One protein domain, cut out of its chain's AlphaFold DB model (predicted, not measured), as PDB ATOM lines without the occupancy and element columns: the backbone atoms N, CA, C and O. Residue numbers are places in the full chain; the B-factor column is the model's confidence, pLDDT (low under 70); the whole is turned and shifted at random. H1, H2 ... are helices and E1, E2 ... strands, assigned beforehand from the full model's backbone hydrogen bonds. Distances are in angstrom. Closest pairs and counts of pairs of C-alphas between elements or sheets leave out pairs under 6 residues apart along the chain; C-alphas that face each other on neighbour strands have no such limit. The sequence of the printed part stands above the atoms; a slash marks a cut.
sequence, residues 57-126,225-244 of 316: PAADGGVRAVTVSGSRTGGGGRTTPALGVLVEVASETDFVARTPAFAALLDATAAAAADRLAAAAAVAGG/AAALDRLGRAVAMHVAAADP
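AT A GLANCE: This is residues 57 to 126 and 225 to 244 of the 316 residues of the protein "Elongation factor Ts, mitochondrial" of Porphyra umbilicalis (UniProt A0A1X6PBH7). A long, two-stranded antiparallel hairpin, E1 and E2, runs through the middle of the domain, with the long helix H2 packed on one side of it and the shorter helix H3 on the other. The small helix H1 sits at one end of the hairpin, and the loop of residues 70 to 82 extends it at the other. The printed part has 90 residues, with two named strands and three named helices in the order E1, E2, H1, H2, H3, and its class is mixed, helices and strands. It is loose, with a radius of gyration of the C-alphas of 15.4 A, and elongated, spanning 52 by 27 by 23 A.

HOW THE PARTS SIT: E1, residues 60 to 69, and E2, residues 83 to 91, form a hairpin, antiparallel at 165 degrees between their directions; N 64 and O 87 are 2.8 A apart and N 89 and O 62 are 2.9 A apart, within hydrogen-bond range. The closest C-alphas of E2 and H2, residues 100 to 124, are those of Val 87 and Ala 110, 5.7 A apart. The closest of E1 and H3, residues 225 to 242, are those of Ala 65 and Arg 233, 5.4 A apart. H1, residues 94 to 97, is close to H2 but not clearly touching it, with C-alphas 96 and 102 6.6 A apart. H3 is apart from H1 and H2. In H2 and H3 every O i to N i+4 pair is within hydrogen-bond range; H1 is too short for such a pair.

IN THESE COORDINATES: E1 begins at C-alpha 60, (341.507, 311.791, 256.772), and is 29.0 A long; E2 is 26.9 A. H1 is 4.9 A, H2 36.2 A and H3 25.2 A, ending at C-alpha 242, (337.051, 302.809, 270.059).

THE WHOLE: The C-alphas of Gly 76 and Phe 95, the two farthest apart, are 51.9 A apart. Residues 127 to 224 are not printed, and C-alphas 126 and 225 are 24.9 A apart across this cut. The link from E1 to E2 is long. Mean pLDDT of the printed part is 77.6; 24 residues are under 70, among them 70 to 81.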
ATOM      1  N   PRO A  57     333.353 311.508 250.203       82.19
ATOM      2  CA  PRO A  57     333.830 310.899 251.431       82.19
ATOM      3  C   PRO A  57     335.203 311.472 251.799       82.19
ATOM      4  O   PRO A  57     336.123 311.478 250.986       82.19
ATOM      5  N   ALA A  58     335.324 311.932 253.041       81.38
ATOM      6  CA  ALA A  58     336.569 312.360 253.662       81.38
ATOM      7  C   ALA A  58     336.813 311.476 254.894       81.38
ATOM      8  O   ALA A  58     335.949 311.384 255.783       81.38
ATOM      9  N   ALA A  59     337.938 310.765 254.880       79.56
ATOM     10  CA  ALA A  59     338.327 309.809 255.915       79.56
ATOM     11  C   ALA A  59     339.588 310.241 256.679       79.56
ATOM     12  O   ALA A  59     339.800 309.773 257.790       79.56
ATOM     13  N   ASP A  60     340.379 311.149 256.105       85.00
ATOM     14  CA  ASP A  60     341.507 311.791 256.772       85.00
ATOM     15  C   ASP A  60     341.074 313.111 257.419       85.00
ATOM     16  O   ASP A  60     339.929 313.554 257.284       85.00
ATOM     17  N   GLY A  61     341.996 313.767 258.123       88.69
ATOM     18  CA  GLY A  61     341.772 315.095 258.675       88.69
ATOM     19  C   GLY A  61     342.579 315.367 259.932       88.69
ATOM     20  O   GLY A  61     343.658 314.816 260.148       88.69
ATOM     21  N   GLY A  62     342.044 316.243 260.778       83.31
ATOM     22  CA  GLY A  62     342.637 316.568 262.066       83.31
ATOM     23  C   GLY A  62     341.588 316.868 263.124       83.31
ATOM     24  O   GLY A  62     340.499 317.364 262.835       83.31
ATOM     25  N   VAL A  63     341.953 316.576 264.370       85.19
ATOM     26  CA  VAL A  63     341.110 316.775 265.550       85.19
ATOM     27  C   VAL A  63     341.798 317.731 266.523       85.19
ATOM     28  O   VAL A  63     342.999 317.617 266.798       85.19
ATOM     29  N   ARG A  64     341.036 318.679 267.073       81.50
ATOM     30  CA  ARG A  64     341.509 319.657 268.057       81.50
ATOM     31  C   ARG A  64     340.538 319.751 269.224       81.50
ATOM     32  O   ARG A  64     339.360 320.036 269.039       81.50
ATOM     33  N   ALA A  65     341.062 319.529 270.424       80.56
ATOM     34  CA  ALA A  65     340.367 319.795 271.675       80.56
ATOM     35  C   ALA A  65     340.813 321.159 272.215       80.56
ATOM     36  O   ALA A  65     342.009 321.462 272.183       80.56
ATOM     37  N   VAL A  66     339.863 321.966 272.684       80.12
ATOM     38  CA  VAL A  66     340.120 323.261 273.328       80.12
ATOM     39  C   VAL A  66     339.279 323.360 274.589       80.12
ATOM     40  O   VAL A  66     338.052 323.240 274.546       80.12
ATOM     41  N   THR A  67     339.931 323.608 275.717       81.81
ATOM     42  CA  THR A  67     339.251 323.925 276.972       81.81
ATOM     43  C   THR A  67     338.714 325.357 276.922       81.81
ATOM     44  O   THR A  67     339.451 326.302 276.668       81.81
ATOM     45  N   VAL A  68     337.420 325.525 277.183       79.31
ATOM     46  CA  VAL A  68     336.724 326.823 277.199       79.31
ATOM     47  C   VAL A  68     336.698 327.415 278.603       79.31
ATOM     48  O   VAL A  68     336.862 328.617 278.790       79.31
ATOM     49  N   SER A  69     336.494 326.572 279.616       75.12
ATOM     50  CA  SER A  69     336.590 326.990 281.014       75.12
ATOM     51  C   SER A  69     337.041 325.831 281.893       75.12
ATOM     52  O   SER A  69     336.665 324.684 281.658       75.12
ATOM     53  N   GLY A  70     337.850 326.134 282.910       67.19
ATOM     54  CA  GLY A  70     338.224 325.165 283.939       67.19
ATOM     55  C   GLY A  70     337.065 324.868 284.891       67.19
ATOM     56  O   GLY A  70     336.095 325.628 284.978       67.19
ATOM     57  N   SER A  71     337.174 323.774 285.643       65.56
ATOM     58  CA  SER A  71     336.235 323.512 286.729       65.56
ATOM     59  C   SER A  71     336.402 324.556 287.839       65.56
ATOM     60  O   SER A  71     337.496 325.053 288.097       65.56
ATOM     61  N   ARG A  72     335.307 324.936 288.499       67.06
ATOM     62  CA  ARG A  72     335.344 325.864 289.640       67.06
ATOM     63  C   ARG A  72     334.501 325.316 290.765       67.06
ATOM     64  O   ARG A  72     333.339 324.993 290.557       67.06
ATOM     65  N   THR A  73     335.054 325.268 291.966       67.25
ATOM     66  CA  THR A  73     334.281 324.941 293.164       67.25
ATOM     67  C   THR A  73     333.819 326.238 293.812       67.25
ATOM     68  O   THR A  73     334.631 327.047 294.248       67.25
ATOM     69  N   GLY A  74     332.507 326.474 293.812       67.38
ATOM     70  CA  GLY A  74     331.897 327.639 294.446       67.38
ATOM     71  C   GLY A  74     331.721 327.467 295.957       67.38
ATOM     72  O   GLY A  74     331.815 326.360 296.499       67.38
ATOM     73  N   GLY A  75     331.391 328.570 296.639       50.16
ATOM     74  CA  GLY A  75     331.021 328.561 298.056       50.16
ATOM     75  C   GLY A  75     329.853 327.604 298.316       50.16
ATOM     76  O   GLY A  75     328.779 327.742 297.728       50.16
ATOM     77  N   GLY A  76     330.083 326.596 299.161       64.44
ATOM     78  CA  GLY A  76     329.134 325.507 299.435       64.44
ATOM     79  C   GLY A  76     329.503 324.150 298.822       64.44
ATOM     80  O   GLY A  76     328.676 323.241 298.850       64.44
ATOM     81  N   GLY A  77     330.708 323.998 298.261       69.00
ATOM     82  CA  GLY A  77     331.242 322.704 297.807       69.00
ATOM     83  C   GLY A  77     330.686 322.208 296.469       69.00
ATOM     84  O   GLY A  77     330.917 321.062 296.096       69.00
ATOM     85  N   ARG A  78     329.950 323.050 295.733       62.38
ATOM     86  CA  ARG A  78     329.461 322.728 294.384       62.38
ATOM     87  C   ARG A  78     330.534 323.044 293.349       62.38
ATOM     88  O   ARG A  78     330.937 324.199 293.229       62.38
ATOM     89  N   THR A  79     330.937 322.041 292.578       67.31
ATOM     90  CA  THR A  79     331.899 322.183 291.480       67.31
ATOM     91  C   THR A  79     331.168 322.315 290.149       67.31
ATOM     92  O   THR A  79     330.412 321.425 289.764       67.31
ATOM     93  N   THR A  80     331.381 323.418 289.432       67.44
ATOM     94  CA  THR A  80     331.015 323.519 288.020       67.44
ATOM     95  C   THR A  80     332.018 322.720 287.192       67.44
ATOM     96  O   THR A  80     333.226 322.884 287.407       67.44
ATOM     97  N   PRO A  81     331.557 321.867 286.264       67.81
ATOM     98  CA  PRO A  81     332.443 321.094 285.406       67.81
ATOM     99  C   PRO A  81     333.245 322.015 284.482       67.81
ATOM    100  O   PRO A  81     332.814 323.127 284.172       67.81
ATOM    101  N   ALA A  82     334.409 321.539 284.043       73.62
ATOM    102  CA  ALA A  82     335.131 322.178 282.953       73.62
ATOM    103  C   ALA A  82     334.303 322.074 281.665       73.62
ATOM    104  O   ALA A  82     333.655 321.055 281.416       73.62
ATOM    105  N   LEU A  83     334.333 323.124 280.849       77.88
ATOM    106  CA  LEU A  83     333.743 323.116 279.514       77.88
ATOM    107  C   LEU A  83     334.863 323.053 278.488       77.88
ATOM    108  O   LEU A  83     335.858 323.765 278.614       77.88
ATOM    109  N   GLY A  84     334.675 322.243 277.455       79.56
ATOM    110  CA  GLY A  84     335.599 322.116 276.338       79.56
ATOM    111  C   GLY A  84     334.848 321.879 275.037       79.56
ATOM    112  O   GLY A  84     333.684 321.474 275.043       79.56
ATOM    113  N   VAL A  85     335.522 322.137 273.924       80.69
ATOM    114  CA  VAL A  85     335.057 321.801 272.580       80.69
ATOM    115  C   VAL A  85     336.018 320.811 271.943       80.69
ATOM    116  O   VAL A  85     337.234 320.913 272.111       80.69
ATOM    117  N   LEU A  86     335.456 319.868 271.194       81.94
ATOM    118  CA  LEU A  86     336.193 319.009 270.284       81.94
ATOM    119  C   LEU A  86     335.762 319.344 268.862       81.94
ATOM    120  O   LEU A  86     334.567 319.361 268.566       81.94
ATOM    121  N   VAL A  87     336.729 319.626 267.998       81.69
ATOM    122  CA  VAL A  87     336.494 319.924 266.589       81.69
ATOM    123  C   VAL A  87     337.263 318.931 265.739       81.69
ATOM    124  O   VAL A  87     338.468 318.763 265.910       81.69
ATOM    125  N   GLU A  88     336.556 318.313 264.803       84.06
ATOM    126  CA  GLU A  88     337.122 317.532 263.710       84.06
ATOM    127  C   GLU A  88     336.962 318.328 262.412       84.06
ATOM    128  O   GLU A  88     335.878 318.837 262.110       84.06
ATOM    129  N   VAL A  89     338.043 318.436 261.646       85.62
ATOM    130  CA  VAL A  89     338.011 318.913 260.263       85.62
ATOM    131  C   VAL A  89     338.500 317.767 259.394       85.62
ATOM    132  O   VAL A  89     339.625 317.307 259.567       85.62
ATOM    133  N   ALA A  90     337.654 317.300 258.478       86.75
ATOM    134  CA  ALA A  90     337.975 316.187 257.593       86.75
ATOM    135  C   ALA A  90     338.660 316.666 256.298       86.75
ATOM    136  O   ALA A  90     338.390 317.767 255.805       86.75
ATOM    137  N   SER A  91     339.512 315.821 255.723       86.38
ATOM    138  CA  SER A  91     340.133 315.989 254.407       86.38
ATOM    139  C   SER A  91     340.010 314.709 253.571       86.38
ATOM    140  O   SER A  91     339.875 313.605 254.094       86.38
ATOM    141  N   GLU A  92     340.030 314.852 252.241       85.19
ATOM    142  CA  GLU A  92     340.026 313.695 251.329       85.19
ATOM    143  C   GLU A  92     341.329 312.880 251.442       85.19
ATOM    144  O   GLU A  92     341.300 311.670 251.256       85.19
ATOM    145  N   THR A  93     342.456 313.542 251.734       88.56
ATOM    146  CA  THR A  93     343.781 312.915 251.845       88.56
ATOM    147  C   THR A  93     344.573 313.451 253.035       88.56
ATOM    148  O   THR A  93     344.387 314.599 253.466       88.56
ATOM    149  N   ASP A  94     345.508 312.644 253.530       86.88
ATOM    150  CA  ASP A  94     346.418 312.989 254.623       86.88
ATOM    151  C   ASP A  94     347.450 314.070 254.238       86.88
ATOM    152  O   ASP A  94     347.838 314.889 255.076       86.88
ATOM    153  N   PHE A  95     347.842 314.150 252.963       90.06
ATOM    154  CA  PHE A  95     348.743 315.193 252.457       90.06
ATOM    155  C   PHE A  95     348.228 316.599 252.766       90.06
ATOM    156  O   PHE A  95     349.011 317.476 253.130       90.06
ATOM    157  N   VAL A  96     346.912 316.817 252.656       89.50
ATOM    158  CA  VAL A  96     346.283 318.099 252.999       89.50
ATOM    159  C   VAL A  96     346.327 318.329 254.509       89.50
ATOM    160  O   VAL A  96     346.701 319.423 254.943       89.50
ATOM    161  N   ALA A  97     346.010 317.298 255.301       87.69
ATOM    162  CA  ALA A  97     345.951 317.370 256.761       87.69
ATOM    163  C   ALA A  97     347.296 317.746 257.408       87.69
ATOM    164  O   ALA A  97     347.329 318.361 258.475       87.69
ATOM    165  N   ARG A  98     348.414 317.427 256.746       89.31
ATOM    166  CA  ARG A  98     349.778 317.724 257.219       89.31
ATOM    167  C   ARG A  98     350.267 319.135 256.882       89.31
ATOM    168  O   ARG A  98     351.354 319.521 257.310       89.31
ATOM    169  N   THR A  99     349.512 319.914 256.107       92.75
ATOM    170  CA  THR A  99     349.947 321.260 255.711       92.75
ATOM    171  C   THR A  99     349.796 322.279 256.851       92.75
ATOM    172  O   THR A  99     348.827 322.218 257.613       92.75
ATOM    173  N   PRO A 100     350.677 323.298 256.936       93.94
ATOM    174  CA  PRO A 100     350.517 324.388 257.902       93.94
ATOM    175  C   PRO A 100     349.187 325.142 257.755       93.94
ATOM    176  O   PRO A 100     348.596 325.566 258.744       93.94
ATOM    177  N   ALA A 101     348.686 325.277 256.522       89.19
ATOM    178  CA  ALA A 101     347.405 325.920 256.243       89.19
ATOM    179  C   ALA A 101     346.223 325.142 256.845       89.19
ATOM    180  O   ALA A 101     345.311 325.748 257.409       89.19
ATOM    181  N   PHE A 102     346.251 323.809 256.771       91.94
ATOM    182  CA  PHE A 102     345.232 322.967 257.393       91.94
ATOM    183  C   PHE A 102     345.295 323.033 258.922       91.94
ATOM    184  O   PHE A 102     344.259 323.187 259.568       91.94
ATOM    185  N   ALA A 103     346.498 323.000 259.504       90.00
ATOM    186  CA  ALA A 103     346.673 323.169 260.946       90.00
ATOM    187  C   ALA A 103     346.113 324.518 261.435       90.00
ATOM    188  O   ALA A 103     345.385 324.566 262.425       90.00
ATOM    189  N   ALA A 104     346.371 325.604 260.699       91.81
ATOM    190  CA  ALA A 104     345.818 326.921 261.007       91.81
ATOM    191  C   ALA A 104     344.281 326.961 260.897       91.81
ATOM    192  O   ALA A 104     343.621 327.565 261.743       91.81
ATOM    193  N   LEU A 105     343.698 326.298 259.889       90.69
ATOM    194  CA  LEU A 105     342.243 326.179 259.741       90.69
ATOM    195  C   LEU A 105     341.613 325.426 260.919       90.69
ATOM    196  O   LEU A 105     340.599 325.870 261.464       90.69
ATOM    197  N   LEU A 106     342.201 324.296 261.308       90.31
ATOM    198  CA  LEU A 106     341.739 323.489 262.433       90.31
ATOM    199  C   LEU A 106     341.755 324.304 263.738       90.31
ATOM    200  O   LEU A 106     340.777 324.290 264.488       90.31
ATOM    201  N   ASP A 107     342.814 325.081 263.959       88.50
ATOM    202  CA  ASP A 107     342.977 325.918 265.153       88.50
ATOM    203  C   ASP A 107     341.977 327.072 265.186       88.50
ATOM    204  O   ASP A 107     341.313 327.285 266.202       88.50
ATOM    205  N   ALA A 108     341.798 327.763 264.059       89.06
ATOM    206  CA  ALA A 108     340.808 328.826 263.931       89.06
ATOM    207  C   ALA A 108     339.374 328.306 264.136       89.06
ATOM    208  O   ALA A 108     338.555 328.960 264.782       89.06
ATOM    209  N   THR A 109     339.069 327.110 263.623       88.50
ATOM    210  CA  THR A 109     337.747 326.485 263.787       88.50
ATOM    211  C   THR A 109     337.494 326.115 265.247       88.50
ATOM    212  O   THR A 109     336.413 326.385 265.772       88.50
ATOM    213  N   ALA A 110     338.496 325.550 265.924       86.56
ATOM    214  CA  ALA A 110     338.408 325.205 267.336       86.56
ATOM    215  C   ALA A 110     338.239 326.443 268.230       86.56
ATOM    216  O   ALA A 110     337.374 326.442 269.106       86.56
ATOM    217  N   ALA A 111     338.980 327.521 267.960       86.25
ATOM    218  CA  ALA A 111     338.823 328.797 268.661       86.25
ATOM    219  C   ALA A 111     337.412 329.382 268.467       86.25
ATOM    220  O   ALA A 111     336.721 329.682 269.437       86.25
ATOM    221  N   ALA A 112     336.916 329.434 267.227       85.00
ATOM    222  CA  ALA A 112     335.572 329.941 266.950       85.00
ATOM    223  C   ALA A 112     334.455 329.076 267.572       85.00
ATOM    224  O   ALA A 112     333.372 329.580 267.881       85.00
ATOM    225  N   ALA A 113     334.669 327.766 267.720       84.06
ATOM    226  CA  ALA A 113     333.748 326.886 268.437       84.06
ATOM    227  C   ALA A 113     333.786 327.150 269.952       84.06
ATOM    228  O   ALA A 113     332.728 327.232 270.582       84.06
ATOM    229  N   ALA A 114     334.982 327.336 270.515       84.44
ATOM    230  CA  ALA A 114     335.181 327.677 271.919       84.44
ATOM    231  C   ALA A 114     334.494 329.001 272.281       84.44
ATOM    232  O   ALA A 114     333.727 329.041 273.244       84.44
ATOM    233  N   ASP A 115     334.667 330.041 271.461       83.19
ATOM    234  CA  ASP A 115     334.037 331.352 271.657       83.19
ATOM    235  C   ASP A 115     332.507 331.259 271.656       83.19
ATOM    236  O   ASP A 115     331.828 331.852 272.499       83.19
ATOM    237  N   ARG A 116     331.937 330.462 270.742       82.38
ATOM    238  CA  ARG A 116     330.485 330.223 270.702       82.38
ATOM    239  C   ARG A 116     329.990 329.493 271.945       82.38
ATOM    240  O   ARG A 116     328.936 329.859 272.469       82.38
ATOM    241  N   LEU A 117     330.722 328.483 272.421       82.12
ATOM    242  CA  LEU A 117     330.359 327.768 273.645       82.12
ATOM    243  C   LEU A 117     330.453 328.689 274.868       82.12
ATOM    244  O   LEU A 117     329.544 328.685 275.695       82.12
ATOM    245  N   ALA A 118     331.502 329.508 274.956       80.06
ATOM    246  CA  ALA A 118     331.665 330.496 276.019       80.06
ATOM    247  C   ALA A 118     330.496 331.492 276.039       80.06
ATOM    248  O   ALA A 118     329.891 331.718 277.088       80.06
ATOM    249  N   ALA A 119     330.128 332.033 274.873       76.25
ATOM    250  CA  ALA A 119     328.997 332.945 274.740       76.25
ATOM    251  C   ALA A 119     327.671 332.282 275.154       76.25
ATOM    252  O   ALA A 119     326.893 332.869 275.907       76.25
ATOM    253  N   ALA A 120     327.424 331.041 274.726       75.19
ATOM    254  CA  ALA A 120     326.225 330.297 275.111       75.19
ATOM    255  C   ALA A 120     326.173 330.014 276.624       75.19
ATOM    256  O   ALA A 120     325.126 330.187 277.253       75.19
ATOM    257  N   ALA A 121     327.303 329.630 277.225       71.25
ATOM    258  CA  ALA A 121     327.409 329.380 278.660       71.25
ATOM    259  C   ALA A 121     327.186 330.658 279.488       71.25
ATOM    260  O   ALA A 121     326.540 330.602 280.535       71.25
ATOM    261  N   ALA A 122     327.655 331.814 279.008       67.81
ATOM    262  CA  ALA A 122     327.417 333.104 279.654       67.81
ATOM    263  C   ALA A 122     325.923 333.475 279.672       67.81
ATOM    264  O   ALA A 122     325.416 333.936 280.694       67.81
ATOM    265  N   VAL A 123     325.197 333.205 278.580       64.94
ATOM    266  CA  VAL A 123     323.739 333.420 278.504       64.94
ATOM    267  C   VAL A 123     322.987 332.464 279.439       64.94
ATOM    268  O   VAL A 123     322.061 332.883 280.133       64.94
ATOM    269  N   ALA A 124     323.414 331.200 279.527       58.38
ATOM    270  CA  ALA A 124     322.852 330.230 280.471       58.38
ATOM    271  C   ALA A 124     323.168 330.569 281.943       58.38
ATOM    272  O   ALA A 124     322.407 330.221 282.840       58.38
ATOM    273  N   GLY A 125     324.248 331.303 282.216       51.34
ATOM    274  CA  GLY A 125     324.589 331.788 283.557       51.34
ATOM    275  C   GLY A 125     323.582 332.784 284.155       51.34
ATOM    276  O   GLY A 125     323.583 332.971 285.369       51.34
ATOM    277  N   GLY A 126     322.703 333.385 283.338       38.16
ATOM    278  CA  GLY A 126     321.618 334.272 283.788       38.16
ATOM    279  C   GLY A 126     320.317 333.556 284.175       38.16
ATOM    280  O   GLY A 126     319.443 334.149 284.802       38.16
ATOM    281  N   ALA A 225     344.915 324.427 282.395       64.06
ATOM    282  CA  ALA A 225     344.249 324.319 281.089       64.06
ATOM    283  C   ALA A 225     345.017 323.430 280.091       64.06
ATOM    284  O   ALA A 225     344.426 322.581 279.434       64.06
ATOM    285  N   ALA A 226     346.350 323.519 280.069       67.25
ATOM    286  CA  ALA A 226     347.187 322.674 279.219       67.25
ATOM    287  C   ALA A 226     347.076 321.168 279.540       67.25
ATOM    288  O   ALA A 226     347.218 320.335 278.645       67.25
ATOM    289  N   ALA A 227     346.832 320.793 280.801       67.06
ATOM    290  CA  ALA A 227     346.599 319.401 281.181       67.06
ATOM    291  C   ALA A 227     345.211 318.924 280.725       67.06
ATOM    292  O   ALA A 227     345.088 317.799 280.240       67.06
ATOM    293  N   LEU A 228     344.195 319.790 280.811       65.50
ATOM    294  CA  LEU A 228     342.856 319.516 280.280       65.50
ATOM    295  C   LEU A 228     342.860 319.380 278.756       65.50
ATOM    296  O   LEU A 228     342.229 318.465 278.240       65.50
ATOM    297  N   ASP A 229     343.630 320.199 278.040       64.69
ATOM    298  CA  ASP A 229     343.751 320.098 276.581       64.69
ATOM    299  C   ASP A 229     344.421 318.787 276.147       64.69
ATOM    300  O   ASP A 229     343.988 318.140 275.188       64.69
ATOM    301  N   ARG A 230     345.470 318.357 276.864       71.38
ATOM    302  CA  ARG A 230     346.123 317.060 276.619       71.38
ATOM    303  C   ARG A 230     345.170 315.900 276.891       71.38
ATOM    304  O   ARG A 230     345.078 314.996 276.063       71.38
ATOM    305  N   LEU A 231     344.450 315.943 278.012       71.81
ATOM    306  CA  LEU A 231     343.460 314.929 278.366       71.81
ATOM    307  C   LEU A 231     342.318 314.891 277.345       71.81
ATOM    308  O   LEU A 231     341.979 313.822 276.855       71.81
ATOM    309  N   GLY A 232     341.770 316.048 276.976       70.19
ATOM    310  CA  GLY A 232     340.706 316.164 275.984       70.19
ATOM    311  C   GLY A 232     341.125 315.595 274.632       70.19
ATOM    312  O   GLY A 232     340.352 314.877 274.005       70.19
ATOM    313  N   ARG A 233     342.375 315.828 274.213       66.31
ATOM    314  CA  ARG A 233     342.935 315.210 273.004       66.31
ATOM    315  C   ARG A 233     343.058 313.690 273.135       66.31
ATOM    316  O   ARG A 233     342.687 312.988 272.203       66.31
ATOM    317  N   ALA A 234     343.553 313.187 274.264       73.56
ATOM    318  CA  ALA A 234     343.686 311.748 274.498       73.56
ATOM    319  C   ALA A 234     342.319 311.041 274.506       73.56
ATOM    320  O   ALA A 234     342.153 310.024 273.838       73.56
ATOM    321  N   VAL A 235     341.324 311.621 275.185       74.50
ATOM    322  CA  VAL A 235     339.941 311.119 275.194       74.50
ATOM    323  C   VAL A 235     339.349 311.162 273.790       74.50
ATOM    324  O   VAL A 235     338.760 310.184 273.355       74.50
ATOM    325  N   ALA A 236     339.546 312.251 273.046       69.50
ATOM    326  CA  ALA A 236     339.060 312.354 271.675       69.50
ATOM    327  C   ALA A 236     339.660 311.294 270.747       69.50
ATOM    328  O   ALA A 236     338.934 310.686 269.966       69.50
ATOM    329  N   MET A 237     340.969 311.052 270.845       75.25
ATOM    330  CA  MET A 237     341.627 309.994 270.080       75.25
ATOM    331  C   MET A 237     341.091 308.614 270.458       75.25
ATOM    332  O   MET A 237     340.845 307.796 269.578       75.25
ATOM    333  N   HIS A 238     340.876 308.366 271.751       77.12
ATOM    334  CA  HIS A 238     340.303 307.109 272.211       77.12
ATOM    335  C   HIS A 238     338.865 306.921 271.709       77.12
ATOM    336  O   HIS A 238     338.561 305.872 271.157       77.12
ATOM    337  N   VAL A 239     338.011 307.945 271.796       77.00
ATOM    338  CA  VAL A 239     336.639 307.910 271.260       77.00
ATOM    339  C   VAL A 239     336.641 307.668 269.751       77.00
ATOM    340  O   VAL A 239     335.862 306.853 269.272       77.00
ATOM    341  N   ALA A 240     337.531 308.321 268.999       71.19
ATOM    342  CA  ALA A 240     337.640 308.116 267.554       71.19
ATOM    343  C   ALA A 240     338.091 306.691 267.185       71.19
ATOM    344  O   ALA A 240     337.659 306.160 266.166       71.19
ATOM    345  N   ALA A 241     338.956 306.075 267.998       73.56
ATOM    346  CA  ALA A 241     339.463 304.726 267.755       73.56
ATOM    347  C   ALA A 241     338.501 303.624 268.231       73.56
ATOM    348  O   ALA A 241     338.363 302.602 267.565       73.56
ATOM    349  N   ALA A 242     337.867 303.818 269.389       79.00
ATOM    350  CA  ALA A 242     337.051 302.809 270.059       79.00
ATOM    351  C   ALA A 242     335.547 302.928 269.752       79.00
ATOM    352  O   ALA A 242     334.809 301.996 270.056       79.00
ATOM    353  N   ASP A 243     335.102 304.055 269.179       78.19
ATOM    354  CA  ASP A 243     333.706 304.361 268.820       78.19
ATOM    355  C   ASP A 243     332.681 303.937 269.901       78.19
ATOM    356  O   ASP A 243     331.761 303.154 269.636       78.19
ATOM    357  N   PRO A 244     332.846 304.387 271.164       88.62
ATOM    358  CA  PRO A 244     331.922 304.036 272.232       88.62
ATOM    359  C   PRO A 244     330.521 304.573 271.933       88.62
ATOM    360  O   PRO A 244     330.326 305.740 271.591       88.62
TER     361      PRO A 244